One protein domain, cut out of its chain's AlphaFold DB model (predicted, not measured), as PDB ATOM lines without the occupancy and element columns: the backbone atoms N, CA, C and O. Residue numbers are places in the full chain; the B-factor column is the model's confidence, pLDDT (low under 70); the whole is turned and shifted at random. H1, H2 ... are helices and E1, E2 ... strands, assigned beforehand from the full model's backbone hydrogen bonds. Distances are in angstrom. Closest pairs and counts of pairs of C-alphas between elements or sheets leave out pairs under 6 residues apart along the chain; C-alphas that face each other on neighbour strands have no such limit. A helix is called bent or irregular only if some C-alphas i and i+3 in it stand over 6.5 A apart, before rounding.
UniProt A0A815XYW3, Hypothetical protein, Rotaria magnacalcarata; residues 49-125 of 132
ATOM      1  N   LEU A  49     216.402 175.864 193.691       54.59
ATOM      2  CA  LEU A  49     215.634 176.413 192.565       54.59
ATOM      3  C   LEU A  49     215.287 175.334 191.520       54.59
ATOM      4  O   LEU A  49     214.257 175.431 190.855       54.59
ATOM      5  N   GLU A  50     216.091 174.269 191.424       59.84
ATOM      6  CA  GLU A  50     215.802 173.103 190.586       59.84
ATOM      7  C   GLU A  50     214.787 172.145 191.224       59.84
ATOM      8  O   GLU A  50     214.202 171.342 190.512       59.84
ATOM      9  N   LEU A  51     214.516 172.203 192.533       61.19
ATOM     10  CA  LEU A  51     213.639 171.214 193.180       61.19
ATOM     11  C   LEU A  51     212.196 171.268 192.664       61.19
ATOM     12  O   LEU A  51     211.595 170.220 192.453       61.19
ATOM     13  N   ARG A  52     211.644 172.463 192.407       62.81
ATOM     14  CA  ARG A  52     210.265 172.600 191.902       62.81
ATOM     15  C   ARG A  52     210.133 172.118 190.457       62.81
ATOM     16  O   ARG A  52     209.179 171.417 190.132       62.81
ATOM     17  N   SER A  53     211.085 172.471 189.593       67.62
ATOM     18  CA  SER A  53     211.118 171.972 188.212       67.62
ATOM     19  C   SER A  53     211.386 170.466 188.172       67.62
ATOM     20  O   SER A  53     210.807 169.766 187.345       67.62
ATOM     21  N   GLN A  54     212.187 169.948 189.105       71.56
ATOM     22  CA  GLN A  54     212.435 168.519 189.281       71.56
ATOM     23  C   GLN A  54     211.195 167.758 189.768       71.56
ATOM     24  O   GLN A  54     210.906 166.698 189.226       71.56
ATOM     25  N   GLN A  55     210.458 168.279 190.752       72.94
ATOM     26  CA  GLN A  55     209.208 167.675 191.228       72.94
ATOM     27  C   GLN A  55     208.163 167.629 190.111       72.94
ATOM     28  O   GLN A  55     207.640 166.558 189.819       72.94
ATOM     29  N   ALA A  56     207.955 168.747 189.407       73.12
ATOM     30  CA  ALA A  56     207.047 168.797 188.263       73.12
ATOM     31  C   ALA A  56     207.462 167.810 187.155       73.12
ATOM     32  O   ALA A  56     206.624 167.106 186.600       73.12
ATOM     33  N   PHE A  57     208.763 167.707 186.859       72.56
ATOM     34  CA  PHE A  57     209.285 166.726 185.906       72.56
ATOM     35  C   PHE A  57     209.021 165.279 186.354       72.56
ATOM     36  O   PHE A  57     208.581 164.453 185.554       72.56
ATOM     37  N   GLU A  58     209.242 164.958 187.631       75.88
ATOM     38  CA  GLU A  58     208.996 163.616 188.165       75.88
ATOM     39  C   GLU A  58     207.514 163.230 188.167       75.88
ATOM     40  O   GLU A  58     207.186 162.081 187.864       75.88
ATOM     41  N   GLU A  59     206.625 164.177 188.460       74.75
ATOM     42  CA  GLU A  59     205.173 163.994 188.367       74.75
ATOM     43  C   GLU A  59     204.740 163.697 186.920       74.75
ATOM     44  O   GLU A  59     203.924 162.799 186.685       74.75
ATOM     45  N   ILE A  60     205.348 164.371 185.932       73.94
ATOM     46  CA  ILE A  60     205.154 164.079 184.500       73.94
ATOM     47  C   ILE A  60     205.596 162.671 184.133       73.94
ATOM     48  O   ILE A  60     204.823 161.921 183.527       73.94
ATOM     49  N   CYS A  61     206.798 162.269 184.532       71.69
ATOM     50  CA  CYS A  61     207.336 160.960 184.167       71.69
ATOM     51  C   CYS A  61     206.588 159.777 184.806       71.69
ATOM     52  O   CYS A  61     206.635 158.673 184.265       71.69
ATOM     53  N   ARG A  62     205.887 159.977 185.930       73.56
ATOM     54  CA  ARG A  62     205.133 158.918 186.631       73.56
ATOM     55  C   ARG A  62     203.679 158.768 186.166       73.56
ATOM     56  O   ARG A  62     202.922 158.048 186.808       73.56
ATOM     57  N   GLN A  63     203.302 159.404 185.052       64.31
ATOM     58  CA  GLN A  63     201.961 159.330 184.447       64.31
ATOM     59  C   GLN A  63     200.825 159.850 185.348       64.31
ATOM     60  O   GLN A  63     199.666 159.497 185.148       64.31
ATOM     61  N   GLN A  64     201.112 160.741 186.302       57.94
ATOM     62  CA  GLN A  64     200.075 161.386 187.125       57.94
ATOM     63  C   GLN A  64     199.308 162.502 186.392       57.94
ATOM     64  O   GLN A  64     198.634 163.314 187.021       57.94
ATOM     65  N   HIS A  65     199.365 162.551 185.061       60.56
ATOM     66  CA  HIS A  65     198.598 163.523 184.289       60.56
ATOM     67  C   HIS A  65     197.244 162.937 183.929       60.56
ATOM     68  O   HIS A  65     197.149 161.950 183.198       60.56
ATOM     69  N   ALA A  66     196.182 163.588 184.403       59.62
ATOM     70  CA  ALA A  66     194.887 163.486 183.752       59.62
ATOM     71  C   ALA A  66     195.105 163.817 182.271       59.62
ATOM     72  O   ALA A  66     195.684 164.859 181.957       59.62
ATOM     73  N   GLN A  67     194.702 162.921 181.365       68.12
ATOM     74  CA  GLN A  67     194.819 163.181 179.934       68.12
ATOM     75  C   GLN A  67     194.266 164.575 179.635       68.12
ATOM     76  O   GLN A  67     193.163 164.914 180.075       68.12
ATOM     77  N   LEU A  68     195.043 165.390 178.913       74.31
ATOM     78  CA  LEU A  68     194.597 166.718 178.505       74.31
ATOM     79  C   LEU A  68     193.211 166.598 177.874       74.31
ATOM     80  O   LEU A  68     192.949 165.663 177.117       74.31
ATOM     81  N   SER A  69     192.306 167.528 178.175       80.56
ATOM     82  CA  SER A  69     190.991 167.510 177.535       80.56
ATOM     83  C   SER A  69     191.165 167.552 176.013       80.56
ATOM     84  O   SER A  69     192.076 168.213 175.512       80.56
ATOM     85  N   LYS A  70     190.289 166.885 175.250       80.06
ATOM     86  CA  LYS A  70     190.370 166.868 173.773       80.06
ATOM     87  C   LYS A  70     190.478 168.278 173.176       80.06
ATOM     88  O   LYS A  70     191.222 168.496 172.229       80.06
ATOM     89  N   LYS A  71     189.788 169.250 173.784       83.50
ATOM     90  CA  LYS A  71     189.858 170.670 173.412       83.50
ATOM     91  C   LYS A  71     191.269 171.245 173.573       83.50
ATOM     92  O   LYS A  71     191.693 172.021 172.730       83.50
ATOM     93  N   ARG A  72     191.982 170.873 174.640       79.69
ATOM     94  CA  ARG A  72     193.347 171.342 174.898       79.69
ATOM     95  C   ARG A  72     194.395 170.585 174.088       79.69
ATOM     96  O   ARG A  72     195.352 171.196 173.633       79.69
ATOM     97  N   GLN A  73     194.179 169.298 173.822       77.19
ATOM     98  CA  GLN A  73     195.004 168.551 172.865       77.19
ATOM     99  C   GLN A  73     194.920 169.166 171.462       77.19
ATOM    100  O   GLN A  73     195.937 169.320 170.800       77.19
ATOM    101  N   ALA A  74     193.733 169.612 171.039       79.75
ATOM    102  CA  ALA A  74     193.541 170.259 169.741       79.75
ATOM    103  C   ALA A  74     194.244 171.625 169.601       79.75
ATOM    104  O   ALA A  74     194.436 172.092 168.483       79.75
ATOM    105  N   THR A  75     194.616 172.278 170.708       82.25
ATOM    106  CA  THR A  75     195.382 173.540 170.682       82.25
ATOM    107  C   THR A  75     196.896 173.335 170.650       82.25
ATOM    108  O   THR A  75     197.640 174.304 170.506       82.25
ATOM    109  N   LEU A  76     197.362 172.094 170.806       82.75
ATOM    110  CA  LEU A  76     198.773 171.759 170.658       82.75
ATOM    111  C   LEU A  76     199.188 171.883 169.188       82.75
ATOM    112  O   LEU A  76     198.376 171.711 168.280       82.75
ATOM    113  N   PHE A  77     200.457 172.213 168.953       89.31
ATOM    114  CA  PHE A  77     200.977 172.458 167.610       89.31
ATOM    115  C   PHE A  77     202.272 171.690 167.359       89.31
ATOM    116  O   PHE A  77     203.096 171.505 168.259       89.31
ATOM    117  N   CYS A  78     202.468 171.327 166.093       93.00
ATOM    118  CA  CYS A  78     203.716 170.796 165.565       93.00
ATOM    119  C   CYS A  78     204.371 171.856 164.679       93.00
ATOM    120  O   CYS A  78     203.698 172.501 163.872       93.00
ATOM    121  N   ARG A  79     205.682 172.044 164.809       94.38
ATOM    122  CA  ARG A  79     206.451 172.970 163.973       94.38
ATOM    123  C   ARG A  79     207.831 172.424 163.644       94.38
ATOM    124  O   ARG A  79     208.410 171.639 164.386       94.38
ATOM    125  N   TYR A  80     208.379 172.910 162.543       95.50
ATOM    126  CA  TYR A  80     209.779 172.715 162.203       95.50
ATOM    127  C   TYR A  80     210.628 173.776 162.901       95.50
ATOM    128  O   TYR A  80     210.390 174.974 162.741       95.50
ATOM    129  N   ARG A  81     211.615 173.343 163.686       94.25
ATOM    130  CA  ARG A  81     212.500 174.227 164.449       94.25
ATOM    131  C   ARG A  81     213.938 174.089 163.964       94.25
ATOM    132  O   ARG A  81     214.520 173.010 164.013       94.25
ATOM    133  N   HIS A  82     214.515 175.207 163.527       92.56
ATOM    134  CA  HIS A  82     215.899 175.267 163.047       92.56
ATOM    135  C   HIS A  82     216.821 176.128 163.922       92.56
ATOM    136  O   HIS A  82     218.031 175.923 163.910       92.56
ATOM    137  N   ASN A  83     216.285 177.069 164.713       91.12
ATOM    138  CA  ASN A  83     217.061 177.910 165.640       91.12
ATOM    139  C   ASN A  83     218.271 178.635 165.018       91.12
ATOM    140  O   ASN A  83     219.268 178.872 165.692       91.12
ATOM    141  N   ASN A  84     218.201 178.961 163.725       90.19
ATOM    142  CA  ASN A  84     219.321 179.514 162.948       90.19
ATOM    143  C   ASN A  84     220.616 178.684 163.028       90.19
ATOM    144  O   ASN A  84     221.701 179.191 162.752       90.19
ATOM    145  N   HIS A  85     220.515 177.403 163.378       91.38
ATOM    146  CA  HIS A  85     221.654 176.507 163.356       91.38
ATOM    147  C   HIS A  85     221.902 176.056 161.908       91.38
ATOM    148  O   HIS A  85     220.975 175.504 161.309       91.38
ATOM    149  N   PRO A  86     223.113 176.222 161.340       92.38
ATOM    150  CA  PRO A  86     223.372 175.993 159.913       92.38
ATOM    151  C   PRO A  86     222.885 174.632 159.400       92.38
ATOM    152  O   PRO A  86     222.247 174.542 158.357       92.38
ATOM    153  N   TYR A  87     223.095 173.574 160.183       89.94
ATOM    154  CA  TYR A  87     222.651 172.222 159.833       89.94
ATOM    155  C   TYR A  87     221.130 172.035 159.887       89.94
ATOM    156  O   TYR A  87     220.573 171.255 159.117       89.94
ATOM    157  N   LEU A  88     220.445 172.744 160.789       92.50
ATOM    158  CA  LEU A  88     218.999 172.605 160.956       92.50
ATOM    159  C   LEU A  88     218.212 173.500 159.996       92.50
ATOM    160  O   LEU A  88     217.006 173.334 159.890       92.50
ATOM    161  N   ILE A  89     218.864 174.422 159.280       91.75
ATOM    162  CA  ILE A  89     218.228 175.175 158.189       91.75
ATOM    163  C   ILE A  89     217.829 174.213 157.063       91.75
ATOM    164  O   ILE A  89     216.700 174.263 156.587       91.75
ATOM    165  N   PHE A  90     218.729 173.300 156.684       91.00
ATOM    166  CA  PHE A  90     218.468 172.301 155.641       91.00
ATOM    167  C   PHE A  90     217.654 171.108 156.143       91.00
ATOM    168  O   PHE A  90     216.890 170.519 155.382       91.00
ATOM    169  N   ARG A  91     217.800 170.751 157.424       91.25
ATOM    170  CA  ARG A  91     217.037 169.666 158.053       91.25
ATOM    171  C   ARG A  91     216.477 170.102 159.411       91.25
ATOM    172  O   ARG A  91     217.070 169.769 160.441       91.25
ATOM    173  N   PRO A  92     215.362 170.851 159.429       94.50
ATOM    174  CA  PRO A  92     214.754 171.306 160.671       94.50
ATOM    175  C   PRO A  92     214.271 170.140 161.530       94.50
ATOM    176  O   PRO A  92     213.789 169.129 161.017       94.50
ATOM    177  N   VAL A  93     214.344 170.303 162.849       95.19
ATOM    178  CA  VAL A  93     213.818 169.303 163.779       95.19
ATOM    179  C   VAL A  93     212.299 169.421 163.844       95.19
ATOM    180  O   VAL A  93     211.760 170.526 163.924       95.19
ATOM    181  N   LYS A  94     211.610 168.281 163.837       94.94
ATOM    182  CA  LYS A  94     210.171 168.192 164.085       94.94
ATOM    183  C   LYS A  94     209.917 168.348 165.585       94.94
ATOM    184  O   LYS A  94     210.279 167.466 166.356       94.94
ATOM    185  N   GLU A  95     209.334 169.467 165.996       95.06
ATOM    186  CA  GLU A  95     208.997 169.771 167.390       95.06
ATOM    187  C   GLU A  95     207.475 169.772 167.568       95.06
ATOM    188  O   GLU A  95     206.761 170.477 166.856       95.06
ATOM    189  N   GLU A  96     206.980 169.016 168.539       91.81
ATOM    190  CA  GLU A  96     205.582 168.973 168.956       91.81
ATOM    191  C   GLU A  96     205.467 169.485 170.389       91.81
ATOM    192  O   GLU A  96     206.202 169.051 171.276       91.81
ATOM    193  N   LYS A  97     204.538 170.405 170.648       89.50
ATOM    194  CA  LYS A  97     204.218 170.800 172.021       89.50
ATOM    195  C   LYS A  97     203.221 169.802 172.605       89.50
ATOM    196  O   LYS A  97     202.148 169.643 172.048       89.50
ATOM    197  N   VAL A  98     203.547 169.176 173.732       86.25
ATOM    198  CA  VAL A  98     202.704 168.150 174.379       86.25
ATOM    199  C   VAL A  98     201.956 168.707 175.590       86.25
ATOM    200  O   VAL A  98     200.833 168.299 175.867       86.25
ATOM    201  N   LEU A  99     202.556 169.658 176.311       82.12
ATOM    202  CA  LEU A  99     201.960 170.276 177.496       82.12
ATOM    203  C   LEU A  99     202.272 171.773 177.530       82.12
ATOM    204  O   LEU A  99     203.362 172.198 177.140       82.12
ATOM    205  N   ASP A 100     201.311 172.577 177.986       80.50
ATOM    206  CA  ASP A 100     201.485 174.024 178.128       80.50
ATOM    207  C   ASP A 100     202.248 174.404 179.391       80.50
ATOM    208  O   ASP A 100     203.178 175.207 179.317       80.50
ATOM    209  N   GLU A 101     201.837 173.845 180.528       78.00
ATOM    210  CA  GLU A 101     202.383 174.166 181.838       78.00
ATOM    211  C   GLU A 101     202.505 172.892 182.694       78.00
ATOM    212  O   GLU A 101     201.488 172.275 183.016       78.00
ATOM    213  N   PRO A 102     203.736 172.479 183.046       80.69
ATOM    214  CA  PRO A 102     204.992 173.009 182.509       80.69
ATOM    215  C   PRO A 102     205.110 172.745 180.999       80.69
ATOM    216  O   PRO A 102     204.520 171.807 180.467       80.69
ATOM    217  N   ALA A 103     205.867 173.587 180.295       83.38
ATOM    218  CA  ALA A 103     206.033 173.443 178.856       83.38
ATOM    219  C   ALA A 103     206.810 172.155 178.531       83.38
ATOM    220  O   ALA A 103     207.992 172.045 178.860       83.38
ATOM    221  N   VAL A 104     206.153 171.197 177.872       85.38
ATOM    222  CA  VAL A 104     206.766 169.932 177.432       85.38
ATOM    223  C   VAL A 104     206.745 169.875 175.914       85.38
ATOM    224  O   VAL A 104     205.700 170.081 175.295       85.38
ATOM    225  N   PHE A 105     207.898 169.563 175.327       89.25
ATOM    226  CA  PHE A 105     208.075 169.414 173.888       89.25
ATOM    227  C   PHE A 105     208.607 168.019 173.563       89.25
ATOM    228  O   PHE A 105     209.497 167.516 174.250       89.25
ATOM    229  N   LEU A 106     208.068 167.417 172.509       90.19
ATOM    230  CA  LEU A 106     208.512 166.157 171.937       90.19
ATOM    231  C   LEU A 106     209.212 166.437 170.609       90.19
ATOM    232  O   LEU A 106     208.706 167.181 169.771       90.19
ATOM    233  N   PHE A 107     210.383 165.839 170.420       93.69
ATOM    234  CA  PHE A 107     211.111 165.929 169.164       93.69
ATOM    235  C   PHE A 107     211.028 164.602 168.420       93.69
ATOM    236  O   PHE A 107     211.359 163.558 168.981       93.69
ATOM    237  N   HIS A 108     210.616 164.657 167.157       93.00
ATOM    238  CA  HIS A 108     210.444 163.474 166.317       93.00
ATOM    239  C   HIS A 108     211.652 163.256 165.409       93.00
ATOM    240  O   HIS A 108     212.250 164.216 164.919       93.00
ATOM    241  N   ASP A 109     211.984 161.985 165.179       91.19
ATOM    242  CA  ASP A 109     213.006 161.522 164.229       91.19
ATOM    243  C   ASP A 109     214.404 162.142 164.422       91.19
ATOM    244  O   ASP A 109     215.167 162.318 163.471       91.19
ATOM    245  N   VAL A 110     214.755 162.502 165.660       92.19
ATOM    246  CA  VAL A 110     216.062 163.111 165.969       92.19
ATOM    247  C   VAL A 110     217.195 162.086 165.935       92.19
ATOM    248  O   VAL A 110     218.332 162.433 165.616       92.19
ATOM    249  N   VAL A 111     216.899 160.830 166.271       91.88
ATOM    250  CA  VAL A 111     217.877 159.741 166.363       91.88
ATOM    251  C   VAL A 111     217.434 158.612 165.442       91.88
ATOM    252  O   VAL A 111     216.275 158.210 165.487       91.88
ATOM    253  N   SER A 112     218.347 158.112 164.606       92.88
ATOM    254  CA  SER A 112     218.058 156.985 163.715       92.88
ATOM    255  C   SER A 112     217.946 155.674 164.494       92.88
ATOM    256  O   SER A 112     218.635 155.499 165.501       92.88
ATOM    257  N   ASP A 113     217.170 154.711 163.997       95.12
ATOM    258  CA  ASP A 113     217.048 153.386 164.629       95.12
ATOM    259  C   ASP A 113     218.409 152.699 164.808       95.12
ATOM    260  O   ASP A 113     218.691 152.098 165.844       95.12
ATOM    261  N   SER A 114     219.310 152.859 163.834       96.44
ATOM    262  CA  SER A 114     220.663 152.300 163.911       96.44
ATOM    263  C   SER A 114     221.494 152.911 165.043       96.44
ATOM    264  O   SER A 114     222.258 152.209 165.710       96.44
ATOM    265  N   ASP A 115     221.338 154.212 165.294       94.81
ATOM    266  CA  ASP A 115     222.034 154.895 166.379       94.81
ATOM    267  C   ASP A 115     221.384 154.586 167.724       94.81
ATOM    268  O   ASP A 115     222.094 154.439 168.718       94.81
ATOM    269  N   ILE A 116     220.062 154.394 167.753       94.00
ATOM    270  CA  ILE A 116     219.345 153.895 168.930       94.00
ATOM    271  C   ILE A 116     219.916 152.536 169.351       94.00
ATOM    272  O   ILE A 116     220.232 152.355 170.529       94.00
ATOM    273  N   GLU A 117     220.114 151.600 168.422       95.44
ATOM    274  CA  GLU A 117     220.682 150.283 168.745       95.44
ATOM    275  C   GLU A 117     222.131 150.365 169.238       95.44
ATOM    276  O   GLU A 117     222.489 149.737 170.240       95.44
ATOM    277  N   LYS A 118     222.964 151.211 168.619       93.56
ATOM    278  CA  LYS A 118     224.329 151.465 169.114       93.56
ATOM    279  C   LYS A 118     224.311 152.055 170.525       93.56
ATOM    280  O   LYS A 118     225.062 151.605 171.391       93.56
ATOM    281  N   LEU A 119     223.447 153.039 170.780       92.06
ATOM    282  CA  LEU A 119     223.300 153.660 172.098       92.06
ATOM    283  C   LEU A 119     222.848 152.640 173.144       92.06
ATOM    284  O   LEU A 119     223.425 152.600 174.232       92.06
ATOM    285  N   LYS A 120     221.884 151.775 172.809       91.25
ATOM    286  CA  LYS A 120     221.463 150.664 173.675       91.25
ATOM    287  C   LYS A 120     222.641 149.745 173.996       91.25
ATOM    288  O   LYS A 120     222.901 149.505 175.174       91.25
ATOM    289  N   ALA A 121     223.394 149.293 172.994       90.88
ATOM    290  CA  ALA A 121     224.546 148.408 173.193       90.88
ATOM    291  C   ALA A 121     225.619 149.029 174.107       90.88
ATOM    292  O   ALA A 121     226.173 148.353 174.976       90.88
ATOM    293  N   LEU A 122     225.872 150.333 173.967       90.12
ATOM    294  CA  LEU A 122     226.810 151.073 174.818       90.12
ATOM    295  C   LEU A 122     226.274 151.326 176.237       90.12
ATOM    296  O   LEU A 122     227.067 151.446 177.179       90.12
ATOM    297  N   ALA A 123     224.954 151.439 176.396       89.56
ATOM    298  CA  ALA A 123     224.301 151.721 177.669       89.56
ATOM    299  C   ALA A 123     224.135 150.468 178.537       89.56
ATOM    300  O   ALA A 123     224.421 150.527 179.733       89.56
ATOM    301  N   VAL A 124     223.741 149.328 177.954       87.38
ATOM    302  CA  VAL A 124     223.495 148.056 178.665       87.38
ATOM    303  C   VAL A 124     224.576 147.690 179.696       87.38
ATOM    304  O   VAL A 124     224.205 147.428 180.840       87.38
ATOM    305  N   PRO A 125     225.891 147.708 179.389       86.00
ATOM    306  CA  PRO A 125     226.917 147.330 180.367       86.00
ATOM    307  C   PRO A 125     227.096 148.344 181.509       86.00
ATOM    308  O   PRO A 125     227.702 148.025 182.529       86.00
TER     309      PRO A 125
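This is residues 49 to 125 of the 132 residues of the protein "Hypothetical protein" of Rotaria magnacalcarata (UniProt A0A815XYW3). A narrow, strongly twisted ribbon of three strands, E1, E2 and E3, forms the middle, with four separate helices spread around it and no helix touching another. H4 sticks out beyond the end of E3, with residues 112 to 118 and 120 to 125 standing free. The printed part has 77 residues, with four named helices and three named strands that follow along the chain as H1, H2, E1, H3, E2, E3, H4; the sheet runs E1, E2, E3, antiparallel throughout, and the class is mixed, helices and strands. The whole is loose, with a radius of gyration of the C-alphas of 16.1 A and spans of 36 by 34 by 29 A.

E2 is residues 93 to 99, 18.2 A long, E3 is 104 to 108, 13.4 A, and E1 is 78 to 81. H1 is residues 49 to 61, 19.4 A, from C-alpha 49 at (215.634, 176.413, 192.565); it is only just irregular, C-alphas 49 and 52 being 6.6 A apart. H2 is residues 70 to 73, H3 is 86 to 90, and H4 is 113 to 123, 15.0 A, ending at C-alpha 123 at (224.301, 151.721, 177.669).

E2 and E3 form a hairpin, with N 96 and O 106 within hydrogen-bond range at 2.8 A. E1 is antiparallel to E2, with N 79 to O 95 at 2.8 A. H2 only grazes the sheet, with residues 72 to 73; its closest C-alphas to E2, Gln 73 and Val 98, are 7.9 A apart. H1, H3 and H4 are not on the sheet, H3 only just, with 4 pairs of C-alphas within 10 A. H1 and H4 are apart. Every O i to N i+4 pair is within range in H4, 8 of 9 in H1 and 0 of 1 in H3, where O i to N i+3 gives 0 of 2; H2 is too short for such a pair.

The farthest C-alphas, Lys 71 and Pro 125, are 44.3 A apart. The printed part has no cut and no long link. Residues 49 to 53 and 63 to 67 have pLDDT under 70.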